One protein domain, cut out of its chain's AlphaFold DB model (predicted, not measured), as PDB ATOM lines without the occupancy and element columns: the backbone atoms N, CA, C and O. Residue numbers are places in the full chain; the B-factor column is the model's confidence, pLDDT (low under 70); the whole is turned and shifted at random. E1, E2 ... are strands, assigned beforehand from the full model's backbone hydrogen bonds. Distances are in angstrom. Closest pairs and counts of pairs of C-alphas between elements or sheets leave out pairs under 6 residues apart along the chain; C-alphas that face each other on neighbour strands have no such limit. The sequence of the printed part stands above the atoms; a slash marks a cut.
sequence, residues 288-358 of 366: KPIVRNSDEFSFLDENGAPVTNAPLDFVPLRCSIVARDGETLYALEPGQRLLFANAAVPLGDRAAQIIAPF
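This is residues 288 to 358 of the 366 residues of the protein "Succinylglutamate desuccinylase" of Parcubacteria bacterium C7867-001 (UniProt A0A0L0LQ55). Little regular structure: two small antiparallel sheets lie loosely face to face, E1-E5-E4 and the hairpin E2-E3, and of the long unnamed stretch 292 to 320 residues 298 to 299 pair with E2. The printed part has 71 residues, five named strands, E1 to E5 in chain order, holding 24 residues, and no named helix: all strand. It is compact, radius of gyration of the C-alphas 11.0 A, spanning 31 by 24 by 20 A.

E1, residues 288 to 291, begins at C-alpha 288 (30.882, 43.500, 25.745). E2 is 321 to 325, 11.5 A long; E3, 328 to 331; E4, 337 to 339. E5, 350 to 357, 20.5 A long, ends at C-alpha 357 (43.017, 40.073, 30.282).

E1 is antiparallel to E5, with N 290 and O 352 at 2.8 A. E5 and E4 form a hairpin, N 353 and O 339 at 2.8 A. In hairpin E2-E3, N 322 and O 330 are 2.8 A apart. Residues 298 to 299 pair antiparallel with 323 to 324 of E2. The closest C-alphas of E1 and E3, Ile 290 and Tyr 330, are 7.4 A apart.

The link E1 to E2 is long, 29 residues. The printed part has no cut; no printed residue is under pLDDT 70.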
ATOM      1  N   LYS A 288      32.260  43.334  26.229       93.12
ATOM      2  CA  LYS A 288      30.882  43.500  25.745       93.12
ATOM      3  C   LYS A 288      30.008  42.284  26.075       93.12
ATOM      4  O   LYS A 288      30.531  41.170  26.162       93.12
ATOM      5  N   PRO A 289      28.692  42.470  26.244       94.69
ATOM      6  CA  PRO A 289      27.765  41.361  26.418       94.69
ATOM      7  C   PRO A 289      27.481  40.639  25.090       94.69
ATOM      8  O   PRO A 289      27.558  41.228  24.013       94.69
ATOM      9  N   ILE A 290      27.083  39.373  25.192       95.62
ATOM     10  CA  ILE A 290      26.347  38.626  24.169       95.62
ATOM     11  C   ILE A 290      24.897  38.569  24.646       95.62
ATOM     12  O   ILE A 290      24.633  38.078  25.745       95.62
ATOM     13  N   VAL A 291      23.967  39.097  23.853       94.00
ATOM     14  CA  VAL A 291      22.537  39.165  24.192       94.00
ATOM     15  C   VAL A 291      21.781  38.165  23.329       94.00
ATOM     16  O   VAL A 291      21.995  38.128  22.117       94.00
ATOM     17  N   ARG A 292      20.906  37.370  23.953       93.94
ATOM     18  CA  ARG A 292      19.987  36.486  23.235       93.94
ATOM     19  C   ARG A 292      18.795  37.311  22.761       93.94
ATOM     20  O   ARG A 292      18.007  37.773  23.577       93.94
ATOM     21  N   ASN A 293      18.642  37.478  21.457       94.12
ATOM     22  CA  ASN A 293      17.574  38.250  20.824       94.12
ATOM     23  C   ASN A 293      16.559  37.378  20.077       94.12
ATOM     24  O   ASN A 293      15.468  37.861  19.780       94.12
ATOM     25  N   SER A 294      16.874  36.111  19.793       95.62
ATOM     26  CA  SER A 294      15.925  35.174  19.185       95.62
ATOM     27  C   SER A 294      15.996  33.761  19.778       95.62
ATOM     28  O   SER A 294      16.841  33.438  20.622       95.62
ATOM     29  N   ASP A 295      15.078  32.903  19.335       94.75
ATOM     30  CA  ASP A 295      15.071  31.472  19.654       94.75
ATOM     31  C   ASP A 295      16.111  30.670  18.856       94.75
ATOM     32  O   ASP A 295      16.334  29.498  19.147       94.75
ATOM     33  N   GLU A 296      16.791  31.295  17.890       96.00
ATOM     34  CA  GLU A 296      17.886  30.682  17.130       96.00
ATOM     35  C   GLU A 296      19.254  30.824  17.819       96.00
ATOM     36  O   GLU A 296      20.273  30.411  17.256       96.00
ATOM     37  N   PHE A 297      19.296  31.419  19.017       97.06
ATOM     38  CA  PHE A 297      20.529  31.607  19.770       97.06
ATOM     39  C   PHE A 297      21.165  30.272  20.177       97.06
ATOM     40  O   PHE A 297      20.534  29.434  20.823       97.06
ATOM     41  N   SER A 298      22.457  30.112  19.892       96.19
ATOM     42  CA  SER A 298      23.257  29.001  20.403       96.19
ATOM     43  C   SER A 298      24.722  29.380  20.599       96.19
ATOM     44  O   SER A 298      25.289  30.172  19.844       96.19
ATOM     45  N   PHE A 299      25.364  28.763  21.593       96.12
ATOM     46  CA  PHE A 299      26.826  28.678  21.635       96.12
ATOM     47  C   PHE A 299      27.309  27.642  20.620       96.12
ATOM     48  O   PHE A 299      26.577  26.700  20.308       96.12
ATOM     49  N   LEU A 300      28.530  27.807  20.113       95.12
ATOM     50  CA  LEU A 300      29.096  26.974  19.052       95.12
ATOM     51  C   LEU A 300      30.380  26.259  19.495       95.12
ATOM     52  O   LEU A 300      31.153  26.790  20.294       95.12
ATOM     53  N   ASP A 301      30.616  25.073  18.937       92.62
ATOM     54  CA  ASP A 301      31.876  24.338  19.061       92.62
ATOM     55  C   ASP A 301      32.935  24.795  18.033       92.62
ATOM     56  O   ASP A 301      32.732  25.728  17.253       92.62
ATOM     57  N   GLU A 302      34.091  24.122  18.020       91.31
ATOM     58  CA  GLU A 302      35.192  24.392  17.079       91.31
ATOM     59  C   GLU A 302      34.842  24.168  15.599       91.31
ATOM     60  O   GLU A 302      35.493  24.744  14.729       91.31
ATOM     61  N   ASN A 303      33.784  23.410  15.310       91.00
ATOM     62  CA  ASN A 303      33.297  23.144  13.959       91.00
ATOM     63  C   ASN A 303      32.124  24.061  13.567       91.00
ATOM     64  O   ASN A 303      31.579  23.926  12.471       91.00
ATOM     65  N   GLY A 304      31.722  24.989  14.443       90.81
ATOM     66  CA  GLY A 304      30.576  25.874  14.234       90.81
ATOM     67  C   GLY A 304      29.216  25.206  14.466       90.81
ATOM     68  O   GLY A 304      28.195  25.757  14.051       90.81
ATOM     69  N   ALA A 305      29.175  24.036  15.108       93.19
ATOM     70  CA  ALA A 305      27.934  23.353  15.453       93.19
ATOM     71  C   ALA A 305      27.399  23.835  16.817       93.19
ATOM     72  O   ALA A 305      28.192  24.094  17.724       93.19
ATOM     73  N   PRO A 306      26.067  23.950  17.001       93.94
ATOM     74  CA  PRO A 306      25.477  24.281  18.295       93.94
ATOM     75  C   PRO A 306      25.876  23.294  19.399       93.94
ATOM     76  O   PRO A 306      25.770  22.081  19.210       93.94
ATOM     77  N   VAL A 307      26.271  23.806  20.566       91.56
ATOM     78  CA  VAL A 307      26.543  22.983  21.755       91.56
ATOM     79  C   VAL A 307      25.345  22.935  22.697       91.56
ATOM     80  O   VAL A 307      24.638  23.921  22.886       91.56
ATOM     81  N   THR A 308      25.145  21.777  23.330       86.06
ATOM     82  CA  THR A 308      24.089  21.583  24.337       86.06
ATOM     83  C   THR A 308      24.450  22.218  25.679       86.06
ATOM     84  O   THR A 308      23.590  22.780  26.349       86.06
ATOM     85  N   ASN A 309      25.723  22.124  26.076       85.69
ATOM     86  CA  ASN A 309      26.211  22.681  27.333       85.69
ATOM     87  C   ASN A 309      26.876  24.029  27.074       85.69
ATOM     88  O   ASN A 309      27.673  24.158  26.143       85.69
ATOM     89  N   ALA A 310      26.569  25.013  27.916       86.19
ATOM     90  CA  ALA A 310      27.238  26.301  27.854       86.19
ATOM     91  C   ALA A 310      28.743  26.151  28.168       86.19
ATOM     92  O   ALA A 310      29.119  25.304  28.984       86.19
ATOM     93  N   PRO A 311      29.609  26.960  27.532       89.69
ATOM     94  CA  PRO A 311      31.023  27.039  27.879       89.69
ATOM     95  C   PRO A 311      31.265  27.343  29.364       89.69
ATOM     96  O   PRO A 311      30.515  28.105  29.969       89.69
ATOM     97  N   LEU A 312      32.338  26.785  29.932       89.12
ATOM     98  CA  LEU A 312      32.783  27.128  31.287       89.12
ATOM     99  C   LEU A 312      33.355  28.552  31.333       89.12
ATOM    100  O   LEU A 312      33.965  29.009  30.360       89.12
ATOM    101  N   ASP A 313      33.207  29.220  32.480       90.81
ATOM    102  CA  ASP A 313      33.773  30.554  32.704       90.81
ATOM    103  C   ASP A 313      35.304  30.525  32.521       90.81
ATOM    104  O   ASP A 313      35.953  29.551  32.887       90.81
ATOM    105  N   PHE A 314      35.905  31.579  31.957       92.25
ATOM    106  CA  PHE A 314      37.366  31.771  31.800       92.25
ATOM    107  C   PHE A 314      38.125  30.751  30.929       92.25
ATOM    108  O   PHE A 314      39.287  30.991  30.580       92.25
ATOM    109  N   VAL A 315      37.504  29.641  30.522       90.56
ATOM    110  CA  VAL A 315      38.177  28.587  29.755       90.56
ATOM    111  C   VAL A 315      38.452  29.055  28.317       90.56
ATOM    112  O   VAL A 315      37.549  29.561  27.644       90.56
ATOM    113  N   PRO A 316      39.692  28.907  27.805       89.62
ATOM    114  CA  PRO A 316      40.002  29.207  26.411       89.62
ATOM    115  C   PRO A 316      39.167  28.355  25.452       89.62
ATOM    116  O   PRO A 316      39.153  27.127  25.552       89.62
ATOM    117  N   LEU A 317      38.522  29.003  24.484       87.19
ATOM    118  CA  LEU A 317      37.774  28.321  23.432       87.19
ATOM    119  C   LEU A 317      38.649  28.105  22.198       87.19
ATOM    120  O   LEU A 317      39.490  28.936  21.859       87.19
ATOM    121  N   ARG A 318      38.451  26.963  21.533       83.81
ATOM    122  CA  ARG A 318      39.171  26.583  20.304       83.81
ATOM    123  C   ARG A 318      38.510  27.109  19.026       83.81
ATOM    124  O   ARG A 318      39.042  26.907  17.941       83.81
ATOM    125  N   CYS A 319      37.381  27.801  19.154       81.62
ATOM    126  CA  CYS A 319      36.689  28.496  18.075       81.62
ATOM    127  C   CYS A 319      36.895  30.010  18.166       81.62
ATOM    128  O   CYS A 319      36.858  30.593  19.248       81.62
ATOM    129  N   SER A 320      37.029  30.662  17.007       85.00
ATOM    130  CA  SER A 320      36.960  32.125  16.926       85.00
ATOM    131  C   SER A 320      35.519  32.623  16.996       85.00
ATOM    132  O   SER A 320      35.284  33.682  17.560       85.00
ATOM    133  N   ILE A 321      34.554  31.878  16.441       94.50
ATOM    134  CA  ILE A 321      33.117  32.183  16.520       94.50
ATOM    135  C   ILE A 321      32.506  31.306  17.608       94.50
ATOM    136  O   ILE A 321      32.519  30.085  17.496       94.50
ATOM    137  N   VAL A 322      31.971  31.932  18.649       95.44
ATOM    138  CA  VAL A 322      31.573  31.254  19.892       95.44
ATOM    139  C   VAL A 322      30.070  31.188  20.101       95.44
ATOM    140  O   VAL A 322      29.599  30.365  20.880       95.44
ATOM    141  N   ALA A 323      29.310  32.043  19.421       96.69
ATOM    142  CA  ALA A 323      27.857  32.001  19.442       96.69
ATOM    143  C   ALA A 323      27.275  32.521  18.127       96.69
ATOM    144  O   ALA A 323      27.921  33.281  17.398       96.69
ATOM    145  N   ARG A 324      26.026  32.146  17.863       96.44
ATOM    146  CA  ARG A 324      25.204  32.666  16.771       96.44
ATOM    147  C   ARG A 324      23.815  33.001  17.289       96.44
ATOM    148  O   ARG A 324      23.312  32.307  18.163       96.44
ATOM    149  N   ASP A 325      23.205  34.031  16.720       96.81
ATOM    150  CA  ASP A 325      21.796  34.372  16.904       96.81
ATOM    151  C   ASP A 325      21.200  34.804  15.556       96.81
ATOM    152  O   ASP A 325      21.459  35.914  15.078       96.81
ATOM    153  N   GLY A 326      20.503  33.885  14.882       94.00
ATOM    154  CA  GLY A 326      20.109  34.055  13.482       94.00
ATOM    155  C   GLY A 326      21.318  34.291  12.571       94.00
ATOM    156  O   GLY A 326      22.242  33.477  12.514       94.00
ATOM    157  N   GLU A 327      21.342  35.431  11.882       94.25
ATOM    158  CA  GLU A 327      22.464  35.849  11.025       94.25
ATOM    159  C   GLU A 327      23.630  36.488  11.807       94.25
ATOM    160  O   GLU A 327      24.719  36.679  11.262       94.25
ATOM    161  N   THR A 328      23.437  36.813  13.091       96.06
ATOM    162  CA  THR A 328      24.463  37.469  13.911       96.06
ATOM    163  C   THR A 328      25.468  36.447  14.426       96.06
ATOM    164  O   THR A 328      25.094  35.485  15.095       96.06
ATOM    165  N   LEU A 329      26.756  36.681  14.171       96.00
ATOM    166  CA  LEU A 329      27.858  35.856  14.671       96.00
ATOM    167  C   LEU A 329      28.645  36.608  15.743       96.00
ATOM    168  O   LEU A 329      29.027  37.765  15.558       96.00
ATOM    169  N   TYR A 330      28.933  35.927  16.847       96.00
ATOM    170  CA  TYR A 330      29.739  36.461  17.938       96.00
ATOM    171  C   TYR A 330      31.113  35.811  17.912       96.00
ATOM    172  O   TYR A 330      31.229  34.594  18.057       96.00
ATOM    173  N   ALA A 331      32.149  36.630  17.745       94.62
ATOM    174  CA  ALA A 331      33.531  36.178  17.707       94.62
ATOM    175  C   ALA A 331      34.352  36.713  18.886       94.62
ATOM    176  O   ALA A 331      34.092  37.816  19.377       94.62
ATOM    177  N   LEU A 332      35.344  35.925  19.303       94.62
ATOM    178  CA  LEU A 332      36.358  36.295  20.284       94.62
ATOM    179  C   LEU A 332      37.650  36.723  19.588       94.62
ATOM    180  O   LEU A 332      38.122  36.076  18.652       94.62
ATOM    181  N   GLU A 333      38.251  37.793  20.091       94.06
ATOM    182  CA  GLU A 333      39.626  38.165  19.765       94.06
ATOM    183  C   GLU A 333      40.630  37.303  20.556       94.06
ATOM    184  O   GLU A 333      40.278  36.729  21.595       94.06
ATOM    185  N   PRO A 334      41.900  37.209  20.115       91.00
ATOM    186  CA  PRO A 334      42.928  36.482  20.852       91.00
ATOM    187  C   PRO A 334      43.013  36.917  22.320       91.00
ATOM    188  O   PRO A 334      43.086  38.102  22.633       91.00
ATOM    189  N   GLY A 335      43.009  35.941  23.228       91.62
ATOM    190  CA  GLY A 335      43.049  36.186  24.672       91.62
ATOM    191  C   GLY A 335      41.683  36.414  25.326       91.62
ATOM    192  O   GLY A 335      41.580  36.215  26.533       91.62
ATOM    193  N   GLN A 336      40.626  36.726  24.567       95.62
ATOM    194  CA  GLN A 336      39.285  36.877  25.136       95.62
ATOM    195  C   GLN A 336      38.706  35.539  25.608       95.62
ATOM    196  O   GLN A 336      39.066  34.465  25.110       95.62
ATOM    197  N   ARG A 337      37.811  35.605  26.594       94.69
ATOM    198  CA  ARG A 337      37.095  34.465  27.182       94.69
ATOM    199  C   ARG A 337      35.614  34.790  27.337       94.69
ATOM    200  O   ARG A 337      35.215  35.953  27.249       94.69
ATOM    201  N   LEU A 338      34.820  33.752  27.585       94.50
ATOM    202  CA  LEU A 338      33.436  33.899  28.017       94.50
ATOM    203  C   LEU A 338      33.335  33.829  29.541       94.50
ATOM    204  O   LEU A 338      34.122  33.160  30.209       94.50
ATOM    205  N   LEU A 339      32.337  34.535  30.054       93.88
ATOM    206  CA  LEU A 339      31.939  34.572  31.451       93.88
ATOM    207  C   LEU A 339      30.408  34.574  31.535       93.88
ATOM    208  O   LEU A 339      29.747  35.234  30.727       93.88
ATOM    209  N   PHE A 340      29.845  33.876  32.518       91.56
ATOM    210  CA  PHE A 340      28.406  33.729  32.747       91.56
ATOM    211  C   PHE A 340      27.646  33.176  31.534       91.56
ATOM    212  O   PHE A 340      26.554  33.654  31.218       91.56
ATOM    213  N   ALA A 341      28.226  32.207  30.823       92.44
ATOM    214  CA  ALA A 341      27.589  31.633  29.646       92.44
ATOM    215  C   ALA A 341      26.335  30.824  30.027       92.44
ATOM    216  O   ALA A 341      26.394  29.858  30.784       92.44
ATOM    217  N   ASN A 342      25.184  31.215  29.481       90.94
ATOM    218  CA  ASN A 342      23.902  30.553  29.668       90.94
ATOM    219  C   ASN A 342      22.979  30.819  28.465       90.94
ATOM    220  O   ASN A 342      22.531  31.941  28.241       90.94
ATOM    221  N   ALA A 343      22.668  29.774  27.696       90.75
ATOM    222  CA  ALA A 343      21.795  29.886  26.524       90.75
ATOM    223  C   ALA A 343      20.298  29.932  26.884       90.75
ATOM    224  O   ALA A 343      19.481  30.354  26.071       90.75
ATOM    225  N   ALA A 344      19.932  29.528  28.103       87.31
ATOM    226  CA  ALA A 344      18.548  29.437  28.565       87.31
ATOM    227  C   ALA A 344      18.008  30.752  29.162       87.31
ATOM    228  O   ALA A 344      16.940  30.759  29.773       87.31
ATOM    229  N   VAL A 345      18.726  31.868  29.006       84.75
ATOM    230  CA  VAL A 345      18.258  33.186  29.465       84.75
ATOM    231  C   VAL A 345      17.046  33.661  28.652       84.75
ATOM    232  O   VAL A 345      16.931  33.282  27.488       84.75
ATOM    233  N   PRO A 346      16.141  34.486  29.207       83.19
ATOM    234  CA  PRO A 346      15.046  35.095  28.448       83.19
ATOM    235  C   PRO A 346      15.509  35.883  27.210       83.19
ATOM    236  O   PRO A 346      16.654  36.327  27.125       83.19
ATOM    237  N   LEU A 347      14.600  36.102  26.254       85.50
ATOM    238  CA  LEU A 347      14.862  37.008  25.130       85.50
ATOM    239  C   LEU A 347      15.107  38.434  25.646       85.50
ATOM    240  O   LEU A 347      14.361  38.934  26.486       85.50
ATOM    241  N   GLY A 348      16.143  39.084  25.124       84.75
ATOM    242  CA  GLY A 348      16.625  40.398  25.545       84.75
ATOM    243  C   GLY A 348      17.652  40.363  26.682       84.75
ATOM    244  O   GLY A 348      18.285  41.386  26.945       84.75
ATOM    245  N   ASP A 349      17.871  39.209  27.321       84.62
ATOM    246  CA  ASP A 349      18.844  39.077  28.405       84.62
ATOM    247  C   ASP A 349      20.248  38.705  27.899       84.62
ATOM    248  O   ASP A 349      20.462  38.132  26.824       84.62
ATOM    249  N   ARG A 350      21.246  39.037  28.725       91.12
ATOM    250  CA  ARG A 350      22.651  38.701  28.481       91.12
ATOM    251  C   ARG A 350      22.867  37.194  28.638       91.12
ATOM    252  O   ARG A 350      22.819  36.689  29.757       91.12
ATOM    253  N   ALA A 351      23.188  36.524  27.536       93.25
ATOM    254  CA  ALA A 351      23.534  35.108  27.491       93.25
ATOM    255  C   ALA A 351      24.991  34.834  27.882       93.25
ATOM    256  O   ALA A 351      25.294  33.754  28.367       93.25
ATOM    257  N   ALA A 352      25.906  35.782  27.668       95.00
ATOM    258  CA  ALA A 352      27.285  35.704  28.155       95.00
ATOM    259  C   ALA A 352      27.924  37.095  28.218       95.00
ATOM    260  O   ALA A 352      27.421  38.067  27.651       95.00
ATOM    261  N   GLN A 353      29.066  37.191  28.880       95.06
ATOM    262  CA  GLN A 353      29.944  38.349  28.875       95.06
ATOM    263  C   GLN A 353      31.266  37.964  28.208       95.06
ATOM    264  O   GLN A 353      31.885  36.973  28.586       95.06
ATOM    265  N   ILE A 354      31.711  38.755  27.230       96.19
ATOM    266  CA  ILE A 354      33.074  38.653  26.707       96.19
ATOM    267  C   ILE A 354      33.990  39.441  27.641       96.19
ATOM    268  O   ILE A 354      33.715  40.612  27.941       96.19
ATOM    269  N   ILE A 355      35.070  38.797  28.075       96.75
ATOM    270  CA  ILE A 355      36.113  39.376  28.924       96.75
ATOM    271  C   ILE A 355      37.484  39.258  28.251       96.75
ATOM    272  O   ILE A 355      37.698  38.365  27.432       96.75
ATOM    273  N   ALA A 356      38.412  40.142  28.603       96.38
ATOM    274  CA  ALA A 356      39.808  40.091  28.164       96.38
ATOM    275  C   ALA A 356      40.754  40.260  29.360       96.38
ATOM    276  O   ALA A 356      40.342  40.867  30.351       96.38
ATOM    277  N   PRO A 357      42.004  39.770  29.282       96.06
ATOM    278  CA  PRO A 357      43.017  40.073  30.282       96.06
ATOM    279  C   PRO A 357      43.190  41.587  30.439       96.06
ATOM    280  O   PRO A 357      43.094  42.347  29.469       96.06
ATOM    281  N   PHE A 358      43.436  42.021  31.666       96.06
ATOM    282  CA  PHE A 358      43.735  43.402  32.005       96.06
ATOM    283  C   PHE A 358      45.144  43.473  32.585       96.06
ATOM    284  O   PHE A 358      45.456  42.833  33.588       96.06
TER     285      PHE A 358